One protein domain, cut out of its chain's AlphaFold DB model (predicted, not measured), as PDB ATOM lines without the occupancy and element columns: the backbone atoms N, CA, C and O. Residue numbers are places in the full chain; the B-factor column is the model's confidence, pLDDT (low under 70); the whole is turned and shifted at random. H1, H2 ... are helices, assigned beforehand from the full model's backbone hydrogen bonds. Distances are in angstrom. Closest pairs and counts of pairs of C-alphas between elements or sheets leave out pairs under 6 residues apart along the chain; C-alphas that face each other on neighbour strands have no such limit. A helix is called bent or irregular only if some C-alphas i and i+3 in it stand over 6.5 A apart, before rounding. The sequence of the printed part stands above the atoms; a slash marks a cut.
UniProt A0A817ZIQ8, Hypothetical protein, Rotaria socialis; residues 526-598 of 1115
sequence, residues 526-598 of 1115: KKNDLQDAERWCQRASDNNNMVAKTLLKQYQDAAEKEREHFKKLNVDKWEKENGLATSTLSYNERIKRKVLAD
ATOM      1  N   LYS A 526     522.907 291.802 394.273       85.12
ATOM      2  CA  LYS A 526     522.943 292.818 395.347       85.12
ATOM      3  C   LYS A 526     521.590 292.970 396.053       85.12
ATOM      4  O   LYS A 526     521.562 293.227 397.254       85.12
ATOM      5  N   LYS A 527     520.478 292.810 395.326       83.25
ATOM      6  CA  LYS A 527     519.109 292.797 395.878       83.25
ATOM      7  C   LYS A 527     518.741 291.471 396.562       83.25
ATOM      8  O   LYS A 527     517.656 291.375 397.132       83.25
ATOM      9  N   ASN A 528     519.652 290.495 396.576       81.69
ATOM     10  CA  ASN A 528     519.459 289.149 397.115       81.69
ATOM     11  C   ASN A 528     518.375 288.335 396.380       81.69
ATOM     12  O   ASN A 528     517.749 287.463 396.979       81.69
ATOM     13  N   ASP A 529     518.153 288.624 395.096       86.25
ATOM     14  CA  ASP A 529     517.314 287.824 394.200       86.25
ATOM     15  C   ASP A 529     518.198 286.838 393.423       86.25
ATOM     16  O   ASP A 529     518.579 287.053 392.269       86.25
ATOM     17  N   LEU A 530     518.629 285.787 394.124       91.00
ATOM     18  CA  LEU A 530     519.710 284.910 393.670       91.00
ATOM     19  C   LEU A 530     519.308 284.039 392.473       91.00
ATOM     20  O   LEU A 530     520.147 283.768 391.615       91.00
ATOM     21  N   GLN A 531     518.035 283.643 392.378       89.75
ATOM     22  CA  GLN A 531     517.526 282.832 391.264       89.75
ATOM     23  C   GLN A 531     517.523 283.620 389.950       89.75
ATOM     24  O   GLN A 531     517.990 283.145 388.912       89.75
ATOM     25  N   ASP A 532     517.003 284.847 389.989       88.44
ATOM     26  CA  ASP A 532     516.888 285.692 388.804       88.44
ATOM     27  C   ASP A 532     518.284 286.203 388.388       88.44
ATOM     28  O   ASP A 532     518.609 286.252 387.197       88.44
ATOM     29  N   ALA A 533     519.168 286.451 389.365       93.75
ATOM     30  CA  ALA A 533     520.582 286.729 389.134       93.75
ATOM     31  C   ALA A 533     521.319 285.575 388.424       93.75
ATOM     32  O   ALA A 533     522.012 285.815 387.435       93.75
ATOM     33  N   GLU A 534     521.159 284.326 388.884       95.56
ATOM     34  CA  GLU A 534     521.722 283.130 388.233       95.56
ATOM     35  C   GLU A 534     521.260 283.029 386.776       95.56
ATOM     36  O   GLU A 534     522.076 282.865 385.866       95.56
ATOM     37  N   ARG A 535     519.955 283.194 386.536       94.69
ATOM     38  CA  ARG A 535     519.361 283.094 385.201       94.69
ATOM     39  C   ARG A 535     519.941 284.112 384.220       94.69
ATOM     40  O   ARG A 535     520.246 283.764 383.077       94.69
ATOM     41  N   TRP A 536     520.068 285.372 384.633       93.69
ATOM     42  CA  TRP A 536     520.629 286.415 383.773       93.69
ATOM     43  C   TRP A 536     522.141 286.265 383.582       93.69
ATOM     44  O   TRP A 536     522.624 286.493 382.474       93.69
ATOM     45  N   CYS A 537     522.868 285.786 384.597       92.25
ATOM     46  CA  CYS A 537     524.287 285.443 384.478       92.25
ATOM     47  C   CYS A 537     524.504 284.308 383.459       92.25
ATOM     48  O   CYS A 537     525.348 284.421 382.570       92.25
ATOM     49  N   GLN A 538     523.678 283.258 383.498       93.06
ATOM     50  CA  GLN A 538     523.714 282.180 382.503       93.06
ATOM     51  C   GLN A 538     523.471 282.714 381.087       93.06
ATOM     52  O   GLN A 538     524.265 282.457 380.184       93.06
ATOM     53  N   ARG A 539     522.426 283.528 380.896       90.50
ATOM     54  CA  ARG A 539     522.126 284.138 379.591       90.50
ATOM     55  C   ARG A 539     523.269 285.008 379.074       90.50
ATOM     56  O   ARG A 539     523.581 284.941 377.888       90.50
ATOM     57  N   ALA A 540     523.901 285.792 379.943       86.19
ATOM     58  CA  ALA A 540     525.066 286.588 379.581       86.19
ATOM     59  C   ALA A 540     526.225 285.690 379.108       86.19
ATOM     60  O   ALA A 540     526.831 285.961 378.072       86.19
ATOM     61  N   SER A 541     526.494 284.591 379.822       85.06
ATOM     62  CA  SER A 541     527.516 283.600 379.459       85.06
ATOM     63  C   SER A 541     527.237 282.952 378.096       85.06
ATOM     64  O   SER A 541     528.138 282.882 377.253       85.06
ATOM     65  N   ASP A 542     525.990 282.540 377.855       85.25
ATOM     66  CA  ASP A 542     525.548 281.938 376.589       85.25
ATOM     67  C   ASP A 542     525.688 282.924 375.415       85.25
ATOM     68  O   ASP A 542     526.006 282.528 374.295       85.25
ATOM     69  N   ASN A 543     525.544 284.226 375.689       74.38
ATOM     70  CA  ASN A 543     525.774 285.316 374.739       74.38
ATOM     71  C   ASN A 543     527.219 285.856 374.772       74.38
ATOM     72  O   ASN A 543     527.479 287.006 374.425       74.38
ATOM     73  N   ASN A 544     528.178 285.009 375.152       72.56
ATOM     74  CA  ASN A 544     529.619 285.270 375.116       72.56
ATOM     75  C   ASN A 544     530.151 286.377 376.041       72.56
ATOM     76  O   ASN A 544     531.307 286.776 375.882       72.56
ATOM     77  N   ASN A 545     529.405 286.805 377.061       79.56
ATOM     78  CA  ASN A 545     529.959 287.682 378.090       79.56
ATOM     79  C   ASN A 545     531.049 286.944 378.897       79.56
ATOM     80  O   ASN A 545     530.782 285.935 379.557       79.56
ATOM     81  N   MET A 546     532.290 287.440 378.852       69.06
ATOM     82  CA  MET A 546     533.425 286.788 379.519       69.06
ATOM     83  C   MET A 546     533.322 286.816 381.048       69.06
ATOM     84  O   MET A 546     533.647 285.821 381.691       69.06
ATOM     85  N   VAL A 547     532.841 287.916 381.635       73.00
ATOM     86  CA  VAL A 547     532.701 288.043 383.096       73.00
ATOM     87  C   VAL A 547     531.666 287.048 383.615       73.00
ATOM     88  O   VAL A 547     531.915 286.354 384.600       73.00
ATOM     89  N   ALA A 548     530.541 286.927 382.913       76.88
ATOM     90  CA  ALA A 548     529.511 285.952 383.225       76.88
ATOM     91  C   ALA A 548     530.050 284.518 383.145       76.88
ATOM     92  O   ALA A 548     529.863 283.758 384.087       76.88
ATOM     93  N   LYS A 549     530.807 284.164 382.092       79.94
ATOM     94  CA  LYS A 549     531.460 282.843 381.981       79.94
ATOM     95  C   LYS A 549     532.355 282.529 383.185       79.94
ATOM     96  O   LYS A 549     532.367 281.395 383.654       79.94
ATOM     97  N   THR A 550     533.095 283.516 383.691       75.75
ATOM     98  CA  THR A 550     533.967 283.342 384.864       75.75
ATOM     99  C   THR A 550     533.179 283.215 386.169       75.75
ATOM    100  O   THR A 550     533.532 282.396 387.015       75.75
ATOM    101  N   LEU A 551     532.124 284.014 386.353       81.06
ATOM    102  CA  LEU A 551     531.389 284.099 387.619       81.06
ATOM    103  C   LEU A 551     530.177 283.165 387.711       81.06
ATOM    104  O   LEU A 551     529.630 283.002 388.798       81.06
ATOM    105  N   LEU A 552     529.768 282.518 386.618       87.44
ATOM    106  CA  LEU A 552     528.558 281.694 386.547       87.44
ATOM    107  C   LEU A 552     528.461 280.672 387.683       87.44
ATOM    108  O   LEU A 552     527.429 280.590 388.348       87.44
ATOM    109  N   LYS A 553     529.556 279.958 387.969       88.75
ATOM    110  CA  LYS A 553     529.594 278.964 389.049       88.75
ATOM    111  C   LYS A 553     529.267 279.576 390.418       88.75
ATOM    112  O   LYS A 553     528.520 278.988 391.185       88.75
ATOM    113  N   GLN A 554     529.771 280.775 390.711       89.38
ATOM    114  CA  GLN A 554     529.491 281.460 391.975       89.38
ATOM    115  C   GLN A 554     528.002 281.806 392.120       89.38
ATOM    116  O   GLN A 554     527.447 281.688 393.212       89.38
ATOM    117  N   TYR A 555     527.356 282.232 391.032       91.88
ATOM    118  CA  TYR A 555     525.925 282.543 391.028       91.88
ATOM    119  C   TYR A 555     525.079 281.272 391.186       91.88
ATOM    120  O   TYR A 555     524.149 281.267 391.992       91.88
ATOM    121  N   GLN A 556     525.449 280.189 390.494       93.50
ATOM    122  CA  GLN A 556     524.816 278.870 390.631       93.50
ATOM    123  C   GLN A 556     524.916 278.344 392.072       93.50
ATOM    124  O   GLN A 556     523.907 277.965 392.665       93.50
ATOM    125  N   ASP A 557     526.110 278.397 392.673       92.94
ATOM    126  CA  ASP A 557     526.345 277.948 394.051       92.94
ATOM    127  C   ASP A 557     525.525 278.763 395.073       92.94
ATOM    128  O   ASP A 557     525.034 278.221 396.066       92.94
ATOM    129  N   ALA A 558     525.368 280.074 394.857       90.56
ATOM    130  CA  ALA A 558     524.567 280.935 395.727       90.56
ATOM    131  C   ALA A 558     523.064 280.634 395.616       90.56
ATOM    132  O   ALA A 558     522.384 280.505 396.638       90.56
ATOM    133  N   ALA A 559     522.555 280.483 394.392       92.31
ATOM    134  CA  ALA A 559     521.158 280.155 394.142       92.31
ATOM    135  C   ALA A 559     520.791 278.751 394.652       92.31
ATOM    136  O   ALA A 559     519.693 278.561 395.179       92.31
ATOM    137  N   GLU A 560     521.710 277.781 394.573       93.69
ATOM    138  CA  GLU A 560     521.484 276.435 395.111       93.69
ATOM    139  C   GLU A 560     521.350 276.444 396.637       93.69
ATOM    140  O   GLU A 560     520.405 275.866 397.170       93.69
ATOM    141  N   LYS A 561     522.207 277.184 397.350       91.38
ATOM    142  CA  LYS A 561     522.089 277.338 398.812       91.38
ATOM    143  C   LYS A 561     520.737 277.915 399.233       91.38
ATOM    144  O   LYS A 561     520.167 277.493 400.240       91.38
ATOM    145  N   GLU A 562     520.202 278.871 398.473       90.38
ATOM    146  CA  GLU A 562     518.867 279.419 398.726       90.38
ATOM    147  C   GLU A 562     517.770 278.373 398.486       90.38
ATOM    148  O   GLU A 562     516.867 278.238 399.315       90.38
ATOM    149  N   ARG A 563     517.873 277.576 397.410       91.44
ATOM    150  CA  ARG A 563     516.952 276.458 397.136       91.44
ATOM    151  C   ARG A 563     516.991 275.402 398.243       91.44
ATOM    152  O   ARG A 563     515.940 274.900 398.644       91.44
ATOM    153  N   GLU A 564     518.168 275.076 398.769       91.94
ATOM    154  CA  GLU A 564     518.324 274.166 399.909       91.94
ATOM    155  C   GLU A 564     517.689 274.730 401.185       91.94
ATOM    156  O   GLU A 564     516.946 274.025 401.877       91.94
ATOM    157  N   HIS A 565     517.927 276.009 401.491       86.56
ATOM    158  CA  HIS A 565     517.340 276.665 402.658       86.56
ATOM    159  C   HIS A 565     515.809 276.726 402.571       86.56
ATOM    160  O   HIS A 565     515.117 276.393 403.538       86.56
ATOM    161  N   PHE A 566     515.284 277.057 401.388       87.12
ATOM    162  CA  PHE A 566     513.859 277.035 401.075       87.12
ATOM    163  C   PHE A 566     513.232 275.661 401.367       87.12
ATOM    164  O   PHE A 566     512.216 275.570 402.061       87.12
ATOM    165  N   LYS A 567     513.865 274.579 400.888       90.00
ATOM    166  CA  LYS A 567     513.416 273.199 401.140       90.00
ATOM    167  C   LYS A 567     513.457 272.859 402.630       90.00
ATOM    168  O   LYS A 567     512.486 272.325 403.158       90.00
ATOM    169  N   LYS A 568     514.545 273.205 403.328       90.94
ATOM    170  CA  LYS A 568     514.733 272.919 404.762       90.94
ATOM    171  C   LYS A 568     513.635 273.533 405.639       90.94
ATOM    172  O   LYS A 568     513.219 272.914 406.614       90.94
ATOM    173  N   LEU A 569     513.162 274.731 405.294       83.69
ATOM    174  CA  LEU A 569     512.094 275.429 406.019       83.69
ATOM    175  C   LEU A 569     510.677 274.948 405.662       83.69
ATOM    176  O   LEU A 569     509.707 275.448 406.232       83.69
ATOM    177  N   ASN A 570     510.536 273.982 404.745       88.88
ATOM    178  CA  ASN A 570     509.250 273.467 404.263       88.88
ATOM    179  C   ASN A 570     508.294 274.579 403.788       88.88
ATOM    180  O   ASN A 570     507.083 274.496 404.007       88.88
ATOM    181  N   VAL A 571     508.835 275.618 403.142       82.44
ATOM    182  CA  VAL A 571     508.085 276.828 402.770       82.44
ATOM    183  C   VAL A 571     506.884 276.489 401.880       82.44
ATOM    184  O   VAL A 571     505.773 276.883 402.214       82.44
ATOM    185  N   ASP A 572     507.060 275.674 400.831       85.00
ATOM    186  CA  ASP A 572     505.962 275.243 399.939       85.00
ATOM    187  C   ASP A 572     504.811 274.563 400.693       85.00
ATOM    188  O   ASP A 572     503.633 274.831 400.443       85.00
ATOM    189  N   LYS A 573     505.150 273.659 401.620       82.88
ATOM    190  CA  LYS A 573     504.162 272.915 402.404       82.88
ATOM    191  C   LYS A 573     503.393 273.862 403.323       82.88
ATOM    192  O   LYS A 573     502.166 273.839 403.317       82.88
ATOM    193  N   TRP A 574     504.105 274.725 404.046       83.31
ATOM    194  CA  TRP A 574     503.503 275.721 404.929       83.31
ATOM    195  C   TRP A 574     502.610 276.713 404.168       83.31
ATOM    196  O   TRP A 574     501.500 277.002 404.610       83.31
ATOM    197  N   GLU A 575     503.045 277.200 403.004       80.75
ATOM    198  CA  GLU A 575     502.256 278.114 402.167       80.75
ATOM    199  C   GLU A 575     500.973 277.449 401.666       80.75
ATOM    200  O   GLU A 575     499.905 278.060 401.719       80.75
ATOM    201  N   LYS A 576     501.049 276.178 401.257       80.50
ATOM    202  CA  LYS A 576     499.884 275.392 400.838       80.50
ATOM    203  C   LYS A 576     498.901 275.158 401.987       80.50
ATOM    204  O   LYS A 576     497.698 275.306 401.791       80.50
ATOM    205  N   GLU A 577     499.400 274.827 403.175       75.69
ATOM    206  CA  GLU A 577     498.588 274.624 404.384       75.69
ATOM    207  C   GLU A 577     497.887 275.911 404.847       75.69
ATOM    208  O   GLU A 577     496.793 275.849 405.401       75.69
ATOM    209  N   ASN A 578     498.477 277.079 404.573       63.28
ATOM    210  CA  ASN A 578     497.938 278.388 404.954       63.28
ATOM    211  C   ASN A 578     497.226 279.127 403.801       63.28
ATOM    212  O   ASN A 578     496.812 280.275 403.971       63.28
ATOM    213  N   GLY A 579     497.068 278.488 402.634       70.94
ATOM    214  CA  GLY A 579     496.389 279.065 401.469       70.94
ATOM    215  C   GLY A 579     497.068 280.321 400.909       70.94
ATOM    216  O   GLY A 579     496.383 281.252 400.483       70.94
ATOM    217  N   LEU A 580     498.401 280.384 400.956       66.44
ATOM    218  CA  LEU A 580     499.182 281.560 400.573       66.44
ATOM    219  C   LEU A 580     499.563 281.518 399.088       66.44
ATOM    220  O   LEU A 580     500.044 280.505 398.582       66.44
ATOM    221  N   ALA A 581     499.385 282.642 398.391       68.25
ATOM    222  CA  ALA A 581     499.784 282.779 396.994       68.25
ATOM    223  C   ALA A 581     501.317 282.755 396.845       68.25
ATOM    224  O   ALA A 581     502.044 283.294 397.688       68.25
ATOM    225  N   THR A 582     501.806 282.135 395.768       66.38
ATOM    226  CA  THR A 582     503.243 281.913 395.512       66.38
ATOM    227  C   THR A 582     503.729 282.494 394.185       66.38
ATOM    228  O   THR A 582     504.929 282.652 393.995       66.38
ATOM    229  N   SER A 583     502.818 282.840 393.271       58.00
ATOM    230  CA  SER A 583     503.131 283.126 391.864       58.00
ATOM    231  C   SER A 583     503.834 284.461 391.606       58.00
ATOM    232  O   SER A 583     504.251 284.704 390.479       58.00
ATOM    233  N   THR A 584     503.945 285.332 392.608       55.75
ATOM    234  CA  THR A 584     504.495 286.691 392.465       55.75
ATOM    235  C   THR A 584     505.700 286.963 393.361       55.75
ATOM    236  O   THR A 584     506.197 288.080 393.346       55.75
ATOM    237  N   LEU A 585     506.148 285.983 394.155       66.88
ATOM    238  CA  LEU A 585     507.221 286.167 395.136       66.88
ATOM    239  C   LEU A 585     508.457 285.350 394.756       66.88
ATOM    240  O   LEU A 585     508.357 284.166 394.425       66.88
ATOM    241  N   SER A 586     509.622 285.978 394.873       72.06
ATOM    242  CA  SER A 586     510.925 285.316 394.768       72.06
ATOM    243  C   SER A 586     511.112 284.253 395.858       72.06
ATOM    244  O   SER A 586     510.439 284.245 396.895       72.06
ATOM    245  N   TYR A 587     512.078 283.350 395.657       76.44
ATOM    246  CA  TYR A 587     512.464 282.359 396.669       76.44
ATOM    247  C   TYR A 587     512.817 283.021 398.009       76.44
ATOM    248  O   TYR A 587     512.354 282.582 399.064       76.44
ATOM    249  N   ASN A 588     513.569 284.119 397.957       74.00
ATOM    250  CA  ASN A 588     513.986 284.882 399.125       74.00
ATOM    251  C   ASN A 588     512.809 285.471 399.911       74.00
ATOM    252  O   ASN A 588     512.751 285.362 401.134       74.00
ATOM    253  N   GLU A 589     511.855 286.091 399.215       72.38
ATOM    254  CA  GLU A 589     510.674 286.699 399.834       72.38
ATOM    255  C   GLU A 589     509.781 285.649 400.487       72.38
ATOM    256  O   GLU A 589     509.250 285.881 401.570       72.38
ATOM    257  N   ARG A 590     509.665 284.467 399.880       82.31
ATOM    258  CA  ARG A 590     508.915 283.335 400.437       82.31
ATOM    259  C   ARG A 590     509.590 282.758 401.685       82.31
ATOM    260  O   ARG A 590     508.916 282.507 402.685       82.31
ATOM    261  N   ILE A 591     510.920 282.636 401.682       78.88
ATOM    262  CA  ILE A 591     511.706 282.282 402.879       78.88
ATOM    263  C   ILE A 591     511.496 283.323 403.977       78.88
ATOM    264  O   ILE A 591     511.117 282.969 405.091       78.88
ATOM    265  N   LYS A 592     511.689 284.612 403.669       69.06
ATOM    266  CA  LYS A 592     511.475 285.716 404.615       69.06
ATOM    267  C   LYS A 592     510.056 285.710 405.164       69.06
ATOM    268  O   LYS A 592     509.878 285.897 406.358       69.06
ATOM    269  N   ARG A 593     509.058 285.443 404.322       73.38
ATOM    270  CA  ARG A 593     507.652 285.316 404.713       73.38
ATOM    271  C   ARG A 593     507.445 284.203 405.742       73.38
ATOM    272  O   ARG A 593     506.782 284.440 406.748       73.38
ATOM    273  N   LYS A 594     508.038 283.023 405.527       76.06
ATOM    274  CA  LYS A 594     508.005 281.915 406.496       76.06
ATOM    275  C   LYS A 594     508.717 282.283 407.800       76.06
ATOM    276  O   LYS A 594     508.153 282.089 408.869       76.06
ATOM    277  N   VAL A 595     509.925 282.841 407.708       69.00
ATOM    278  CA  VAL A 595     510.732 283.240 408.873       69.00
ATOM    279  C   VAL A 595     510.023 284.320 409.693       69.00
ATOM    280  O   VAL A 595     509.958 284.210 410.908       69.00
ATOM    281  N   LEU A 596     509.418 285.321 409.047       58.69
ATOM    282  CA  LEU A 596     508.631 286.368 409.707       58.69
ATOM    283  C   LEU A 596     507.372 285.823 410.388       58.69
ATOM    284  O   LEU A 596     506.975 286.340 411.429       58.69
ATOM    285  N   ALA A 597     506.744 284.794 409.818       59.28
ATOM    286  CA  ALA A 597     505.626 284.109 410.458       59.28
ATOM    287  C   ALA A 597     506.061 283.307 411.700       59.28
ATOM    288  O   ALA A 597     505.265 283.152 412.625       59.28
ATOM    289  N   ASP A 598     507.312 282.839 411.733       55.62
ATOM    290  CA  ASP A 598     507.900 282.091 412.850       55.62
ATOM    291  C   ASP A 598     508.609 282.991 413.891       55.62
ATOM    292  O   ASP A 598     508.973 282.528 414.972       55.62
TER     293      ASP A 598
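Overview. This is residues 526 to 598 of the 1115 residues of the protein "Hypothetical protein" of Rotaria socialis (UniProt A0A817ZIQ8). A long, kinked helix, H2, makes most of the length of a rod; H1 folds back side by side with its first part as a helical hairpin, and H4 touches it near its last part, with the start of H4 close to the start of H1. The short helix H3 sits at the far end of H2 and touches H4, and a loop of residues 578 to 586 folds back from H3 to H4. The printed part has 73 residues with four named helices, in the order H1, H2, H3, H4, and no named strand; the class is all helix. The whole is loose, with a radius of gyration of the C-alphas of 14.4 A, and spans 44 by 20 by 18 A.

Arrangement. H1, residues 530 to 542, and H2, residues 546 to 568, form a helical hairpin over a tight link. They touch, the closest C-alphas being those of Ser 541 and Lys 549, 4.7 A apart, and run opposite ways at a shallow tilt of 29 degrees. H2 is irregular, with C-alphas 550 and 553 7.5 A apart, and has a kink of 43 degrees near residue 553. A tight link leads to H3, residues 571 to 577; H2 and H3 meet only through their link. H4, residues 587 to 598, touches H2 with residues 587 to 591 alone, and H2 touches it with residues 562 to 566 alone. The closest C-alphas, those of Phe 566 and Ile 591, are 6.0 A apart; the two helices run the same way at a shallow tilt of 29 degrees. H3 and H4 touch at a steep tilt of 61 degrees, H4 with residues 590 to 594 alone; the C-alphas of Val 571 and Lys 594, the closest, are 6.3 A apart. H1 and H4 are close but not clearly touching, the closest C-alphas, those of Gln 531 and Tyr 587, being 7.4 A apart. H1 and H3 are apart. Every O i to N i+4 pair is within hydrogen-bond range in H1, H3 and H4, and 17 of 19 are in H2.

Along the chain. H1 begins at C-alpha 530, at (519.710, 284.910, 393.670), and measures 18.3 A from first to last C-alpha. H2 measures 34.3 A and begins at C-alpha 546, at (533.425, 286.788, 379.519). H3 has 7 residues and measures 9.9 A. H4 measures 16.8 A and ends at C-alpha 598, at (507.900, 282.091, 412.850).

Size, cuts and confidence. The two C-alphas farthest apart, those of Met 546 and Glu 577, are 44.5 A apart. The printed part has no cut and no long link; the link from H3 to H4, 9 residues, is short. The mean pLDDT of the printed part is 81.0, and 13 residues are under 70: 546, 578, 580 to 585, 592 and 595 to 598.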